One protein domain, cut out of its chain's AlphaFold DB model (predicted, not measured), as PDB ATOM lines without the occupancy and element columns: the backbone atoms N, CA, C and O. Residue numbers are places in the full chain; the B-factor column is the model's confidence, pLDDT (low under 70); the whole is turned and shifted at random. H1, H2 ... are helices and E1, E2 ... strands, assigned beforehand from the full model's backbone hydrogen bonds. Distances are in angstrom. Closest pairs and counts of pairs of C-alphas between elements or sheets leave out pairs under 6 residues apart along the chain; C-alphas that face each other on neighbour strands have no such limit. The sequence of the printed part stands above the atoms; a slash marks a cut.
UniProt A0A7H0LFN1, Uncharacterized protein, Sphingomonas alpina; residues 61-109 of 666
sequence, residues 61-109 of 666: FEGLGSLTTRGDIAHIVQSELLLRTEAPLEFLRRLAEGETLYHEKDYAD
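What this domain is: This is residues 61 to 109 of the 666 residues of an uncharacterized protein of Sphingomonas alpina (UniProt A0A7H0LFN1). The shape is a rod with a ribbon of two antiparallel strands, E1 and E2, making one end and two helices, H1 and H2, set as a V at the other. E1 and E2 lie side by side, and between them along the chain come a loop and the V of helices. The printed part has 49 residues, with two named helices and two named strands in the order E1, H1, H2, E2; the class is mixed, helices and strands. The whole is only just loose, close to compact, with a radius of gyration of the C-alphas of 11.7 A and spans of 39 by 18 by 13 A.

Where its parts are: Find C-alpha 61 at (198.731, 244.296, 167.581), where E1, residues 61 to 68, begins; it runs 17.1 A and bends by 62 degrees at residue 65. Go on to C-alpha 78 at (210.712, 256.850, 178.171), where H1, residues 78 to 86, starts its 12.4 A. H2, residues 88 to 97, measures 14.2 A. E2, residues 102 to 108, covers 19.4 A and ends at C-alpha 108, (198.979, 238.121, 168.366).

How they stand to each other: Look first at E1 and E2, antiparallel neighbours at 144 degrees: N 62 and O 106 are 2.8 A apart and N 102 and O 68 are 2.8 A apart, both within hydrogen-bond range. H1 and H2 touch, closest at the C-alphas of Leu 83 and Phe 91, 5.4 A apart. They run opposite ways at a steep tilt of 50 degrees. H1 and E2 are near each other, with 5 pairs of C-alphas within 10 A; E1 and H2 are apart. In H2 every O i to N i+4 pair is within hydrogen-bond range; in H1 2 of 5 are, beside 4 of 6 O i to N i+3 pairs.

The domain as a whole: The two C-alphas farthest apart, those of Leu 89 and Asp 109, are 39.1 A apart. The printed part has no cut, and no link is long. The mean pLDDT of the printed part is 82.0; look for values under 70 at residues 61 to 62, 65 and 105 to 109.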
ATOM      1  N   PHE A  61     197.766 243.678 166.673       64.44
ATOM      2  CA  PHE A  61     198.731 244.296 167.581       64.44
ATOM      3  C   PHE A  61     198.285 244.083 169.040       64.44
ATOM      4  O   PHE A  61     197.232 244.583 169.430       64.44
ATOM      5  N   GLU A  62     199.074 243.352 169.831       65.88
ATOM      6  CA  GLU A  62     198.783 243.037 171.241       65.88
ATOM      7  C   GLU A  62     199.368 244.068 172.210       65.88
ATOM      8  O   GLU A  62     198.858 244.226 173.320       65.88
ATOM      9  N   GLY A  63     200.405 244.808 171.806       72.94
ATOM     10  CA  GLY A  63     200.957 245.882 172.626       72.94
ATOM     11  C   GLY A  63     202.454 246.102 172.456       72.94
ATOM     12  O   GLY A  63     203.027 245.890 171.393       72.94
ATOM     13  N   LEU A  64     203.091 246.591 173.520       76.62
ATOM     14  CA  LEU A  64     204.526 246.866 173.597       76.62
ATOM     15  C   LEU A  64     205.100 246.079 174.781       76.62
ATOM     16  O   LEU A  64     204.800 246.433 175.921       76.62
ATOM     17  N   GLY A  65     205.879 245.021 174.541       64.69
ATOM     18  CA  GLY A  65     206.297 244.107 175.618       64.69
ATOM     19  C   GLY A  65     207.796 244.071 175.909       64.69
ATOM     20  O   GLY A  65     208.194 244.139 177.072       64.69
ATOM     21  N   SER A  66     208.643 243.986 174.881       78.06
ATOM     22  CA  SER A  66     210.096 243.785 175.040       78.06
ATOM     23  C   SER A  66     210.922 245.039 174.723       78.06
ATOM     24  O   SER A  66     210.394 246.039 174.238       78.06
ATOM     25  N   LEU A  67     212.225 245.015 175.032       82.94
ATOM     26  CA  LEU A  67     213.169 246.087 174.695       82.94
ATOM     27  C   LEU A  67     214.123 245.642 173.585       82.94
ATOM     28  O   LEU A  67     214.705 244.560 173.652       82.94
ATOM     29  N   THR A  68     214.337 246.507 172.599       77.88
ATOM     30  CA  THR A  68     215.230 246.268 171.458       77.88
ATOM     31  C   THR A  68     216.104 247.490 171.188       77.88
ATOM     32  O   THR A  68     215.721 248.613 171.493       77.88
ATOM     33  N   THR A  69     217.281 247.292 170.596       80.06
ATOM     34  CA  THR A  69     218.188 248.383 170.190       80.06
ATOM     35  C   THR A  69     217.877 248.943 168.798       80.06
ATOM     36  O   THR A  69     218.558 249.839 168.300       80.06
ATOM     37  N   ARG A  70     216.846 248.407 168.133       73.19
ATOM     38  CA  ARG A  70     216.361 248.871 166.829       73.19
ATOM     39  C   ARG A  70     214.848 248.993 166.857       73.19
ATOM     40  O   ARG A  70     214.163 247.996 167.059       73.19
ATOM     41  N   GLY A  71     214.334 250.187 166.595       75.69
ATOM     42  CA  GLY A  71     212.900 250.434 166.589       75.69
ATOM     43  C   GLY A  71     212.535 251.764 165.949       75.69
ATOM     44  O   GLY A  71     213.389 252.526 165.499       75.69
ATOM     45  N   ASP A  72     211.234 252.010 165.877       78.31
ATOM     46  CA  ASP A  72     210.684 253.288 165.436       78.31
ATOM     47  C   ASP A  72     210.892 254.336 166.538       78.31
ATOM     48  O   ASP A  72     210.618 254.060 167.706       78.31
ATOM     49  N   ILE A  73     211.336 255.540 166.169       80.62
ATOM     50  CA  ILE A  73     211.553 256.671 167.086       80.62
ATOM     51  C   ILE A  73     210.305 256.955 167.930       80.62
ATOM     52  O   ILE A  73     210.426 257.337 169.093       80.62
ATOM     53  N   ALA A  74     209.111 256.708 167.382       80.94
ATOM     54  CA  ALA A  74     207.851 256.853 168.111       80.94
ATOM     55  C   ALA A  74     207.719 255.921 169.337       80.94
ATOM     56  O   ALA A  74     206.883 256.174 170.199       80.94
ATOM     57  N   HIS A  75     208.539 254.869 169.431       84.25
ATOM     58  CA  HIS A  75     208.504 253.853 170.484       84.25
ATOM     59  C   HIS A  75     209.803 253.799 171.304       84.25
ATOM     60  O   HIS A  75     210.088 252.779 171.925       84.25
ATOM     61  N   ILE A  76     210.617 254.861 171.324       90.06
ATOM     62  CA  ILE A  76     211.777 254.938 172.231       90.06
ATOM     63  C   ILE A  76     211.314 254.799 173.690       90.06
ATOM     64  O   ILE A  76     210.283 255.351 174.079       90.06
ATOM     65  N   VAL A  77     212.082 254.071 174.506       91.00
ATOM     66  CA  VAL A  77     211.793 253.917 175.941       91.00
ATOM     67  C   VAL A  77     211.790 255.285 176.620       91.00
ATOM     68  O   VAL A  77     212.672 256.108 176.380       91.00
ATOM     69  N   GLN A  78     210.835 255.538 177.518       88.44
ATOM     70  CA  GLN A  78     210.712 256.850 178.171       88.44
ATOM     71  C   GLN A  78     211.995 257.308 178.885       88.44
ATOM     72  O   GLN A  78     212.319 258.492 178.851       88.44
ATOM     73  N   SER A  79     212.760 256.385 179.474       88.56
ATOM     74  CA  SER A  79     214.055 256.695 180.095       88.56
ATOM     75  C   SER A  79     215.109 257.168 179.088       88.56
ATOM     76  O   SER A  79     215.915 258.031 179.415       88.56
ATOM     77  N   GLU A  80     215.096 256.650 177.858       90.00
ATOM     78  CA  GLU A  80     215.986 257.098 176.779       90.00
ATOM     79  C   GLU A  80     215.525 258.452 176.217       90.00
ATOM     80  O   GLU A  80     216.343 259.319 175.925       90.00
ATOM     81  N   LEU A  81     214.210 258.691 176.141       89.50
ATOM     82  CA  LEU A  81     213.656 260.004 175.784       89.50
ATOM     83  C   LEU A  81     213.995 261.089 176.813       89.50
ATOM     84  O   LEU A  81     214.187 262.241 176.426       89.50
ATOM     85  N   LEU A  82     214.106 260.739 178.097       92.62
ATOM     86  CA  LEU A  82     214.541 261.663 179.147       92.62
ATOM     87  C   LEU A  82     215.989 262.129 178.928       92.62
ATOM     88  O   LEU A  82     216.307 263.292 179.169       92.62
ATOM     89  N   LEU A  83     216.862 261.276 178.378       90.69
ATOM     90  CA  LEU A  83     218.230 261.684 178.031       90.69
ATOM     91  C   LEU A  83     218.248 262.813 176.996       90.69
ATOM     92  O   LEU A  83     219.183 263.605 176.979       90.69
ATOM     93  N   ARG A  84     217.203 262.956 176.174       90.44
ATOM     94  CA  ARG A  84     217.086 264.088 175.249       90.44
ATOM     95  C   ARG A  84     217.024 265.437 175.974       90.44
ATOM     96  O   ARG A  84     217.450 266.426 175.388       90.44
ATOM     97  N   THR A  85     216.473 265.501 177.190       91.81
ATOM     98  CA  THR A  85     216.405 266.744 177.981       91.81
ATOM     99  C   THR A  85     217.586 266.871 178.931       91.81
ATOM    100  O   THR A  85     218.195 267.936 178.986       91.81
ATOM    101  N   GLU A  86     217.950 265.787 179.618       94.44
ATOM    102  CA  GLU A  86     218.964 265.824 180.681       94.44
ATOM    103  C   GLU A  86     220.404 265.702 180.158       94.44
ATOM    104  O   GLU A  86     221.325 266.282 180.729       94.44
ATOM    105  N   ALA A  87     220.625 264.959 179.066       94.00
ATOM    106  CA  ALA A  87     221.952 264.721 178.488       94.00
ATOM    107  C   ALA A  87     221.907 264.566 176.947       94.00
ATOM    108  O   ALA A  87     222.169 263.479 176.417       94.00
ATOM    109  N   PRO A  88     221.617 265.645 176.188       92.56
ATOM    110  CA  PRO A  88     221.306 265.549 174.756       92.56
ATOM    111  C   PRO A  88     222.420 264.931 173.897       92.56
ATOM    112  O   PRO A  88     222.143 264.225 172.928       92.56
ATOM    113  N   LEU A  89     223.687 265.181 174.246       92.19
ATOM    114  CA  LEU A  89     224.839 264.626 173.525       92.19
ATOM    115  C   LEU A  89     224.983 263.115 173.737       92.19
ATOM    116  O   LEU A  89     225.335 262.400 172.802       92.19
ATOM    117  N   GLU A  90     224.667 262.624 174.935       90.94
ATOM    118  CA  GLU A  90     224.691 261.192 175.245       90.94
ATOM    119  C   GLU A  90     223.540 260.464 174.540       90.94
ATOM    120  O   GLU A  90     223.740 259.385 173.987       90.94
ATOM    121  N   PHE A  91     222.362 261.093 174.458       93.06
ATOM    122  CA  PHE A  91     221.255 260.589 173.644       93.06
ATOM    123  C   PHE A  91     221.645 260.462 172.161       93.06
ATOM    124  O   PHE A  91     221.409 259.420 171.551       93.06
ATOM    125  N   LEU A  92     222.291 261.483 171.581       90.62
ATOM    126  CA  LEU A  92     222.751 261.442 170.186       90.62
ATOM    127  C   LEU A  92     223.848 260.397 169.953       90.62
ATOM    128  O   LEU A  92     223.809 259.718 168.927       90.62
ATOM    129  N   ARG A  93     224.794 260.236 170.889       92.81
ATOM    130  CA  ARG A  93     225.817 259.181 170.826       92.81
ATOM    131  C   ARG A  93     225.157 257.808 170.787       92.81
ATOM    132  O   ARG A  93     225.399 257.045 169.858       92.81
ATOM    133  N   ARG A  94     224.266 257.528 171.742       89.44
ATOM    134  CA  ARG A  94     223.541 256.253 171.814       89.44
ATOM    135  C   ARG A  94     222.696 256.001 170.573       89.44
ATOM    136  O   ARG A  94     222.668 254.877 170.078       89.44
ATOM    137  N   LEU A  95     222.059 257.036 170.028       86.00
ATOM    138  CA  LEU A  95     221.268 256.919 168.806       86.00
ATOM    139  C   LEU A  95     222.145 256.594 167.588       86.00
ATOM    140  O   LEU A  95     221.780 255.739 166.783       86.00
ATOM    141  N   ALA A  96     223.309 257.239 167.465       83.56
ATOM    142  CA  ALA A  96     224.255 257.010 166.374       83.56
ATOM    143  C   ALA A  96     224.969 255.650 166.475       83.56
ATOM    144  O   ALA A  96     225.213 255.002 165.458       83.56
ATOM    145  N   GLU A  97     225.278 255.206 167.693       83.88
ATOM    146  CA  GLU A  97     225.983 253.947 167.972       83.88
ATOM    147  C   GLU A  97     225.032 252.742 168.082       83.88
ATOM    148  O   GLU A  97     225.479 251.596 168.147       83.88
ATOM    149  N   GLY A  98     223.715 252.976 168.026       81.88
ATOM    150  CA  GLY A  98     222.699 251.925 168.102       81.88
ATOM    151  C   GLY A  98     222.534 251.339 169.507       81.88
ATOM    152  O   GLY A  98     222.194 250.167 169.646       81.88
ATOM    153  N   GLU A  99     222.790 252.141 170.539       85.75
ATOM    154  CA  GLU A  99     222.624 251.800 171.956       85.75
ATOM    155  C   GLU A  99     221.274 252.271 172.529       85.75
ATOM    156  O   GLU A  99     220.922 251.902 173.646       85.75
ATOM    157  N   THR A 100     220.502 253.073 171.784       89.75
ATOM    158  CA  THR A 100     219.161 253.516 172.202       89.75
ATOM    159  C   THR A 100     218.195 252.338 172.294       89.75
ATOM    160  O   THR A 100     218.087 251.538 171.366       89.75
ATOM    161  N   LEU A 101     217.448 252.269 173.396       89.56
ATOM    162  CA  LEU A 101     216.415 251.263 173.613       89.56
ATOM    163  C   LEU A 101     215.044 251.741 173.122       89.56
ATOM    164  O   LEU A 101     214.615 252.871 173.368       89.56
ATOM    165  N   TYR A 102     214.330 250.825 172.482       88.12
ATOM    166  CA  TYR A 102     212.979 250.988 171.966       88.12
ATOM    167  C   TYR A 102     212.076 249.906 172.553       88.12
ATOM    168  O   TYR A 102     212.523 248.783 172.792       88.12
ATOM    169  N   HIS A 103     210.802 250.232 172.734       82.12
ATOM    170  CA  HIS A 103     209.755 249.258 172.984       82.12
ATOM    171  C   HIS A 103     209.466 248.457 171.709       82.12
ATOM    172  O   HIS A 103     209.178 249.013 170.646       82.12
ATOM    173  N   GLU A 104     209.549 247.138 171.823       76.56
ATOM    174  CA  GLU A 104     209.229 246.181 170.771       76.56
ATOM    175  C   GLU A 104     207.708 246.009 170.674       76.56
ATOM    176  O   GLU A 104     207.034 245.819 171.686       76.56
ATOM    177  N   LYS A 105     207.171 246.101 169.451       69.44
ATOM    178  CA  LYS A 105     205.755 245.847 169.161       69.44
ATOM    179  C   LYS A 105     205.480 244.346 169.227       69.44
ATOM    180  O   LYS A 105     206.077 243.595 168.458       69.44
ATOM    181  N   ASP A 106     204.548 243.951 170.083       60.47
ATOM    182  CA  ASP A 106     204.017 242.595 170.176       60.47
ATOM    183  C   ASP A 106     202.727 242.473 169.354       60.47
ATOM    184  O   ASP A 106     201.867 243.356 169.365       60.47
ATOM    185  N   TYR A 107     202.605 241.367 168.625       63.44
ATOM    186  CA  TYR A 107     201.461 241.024 167.783       63.44
ATOM    187  C   TYR A 107     200.969 239.611 168.149       63.44
ATOM    188  O   TYR A 107     201.796 238.707 168.307       63.44
ATOM    189  N   ALA A 108     199.649 239.415 168.233       52.41
ATOM    190  CA  ALA A 108     198.979 238.121 168.366       52.41
ATOM    191  C   ALA A 108     199.244 237.285 167.114       52.41
ATOM    192  O   ALA A 108     198.798 237.658 166.028       52.41
ATOM    193  N   ASP A 109     199.915 236.141 167.235       54.88
ATOM    194  CA  ASP A 109     200.170 235.274 166.080       54.88
ATOM    195  C   ASP A 109     199.317 233.992 166.129       54.88
ATOM    196  O   ASP A 109     199.649 233.065 166.871       54.88
TER     197      ASP A 109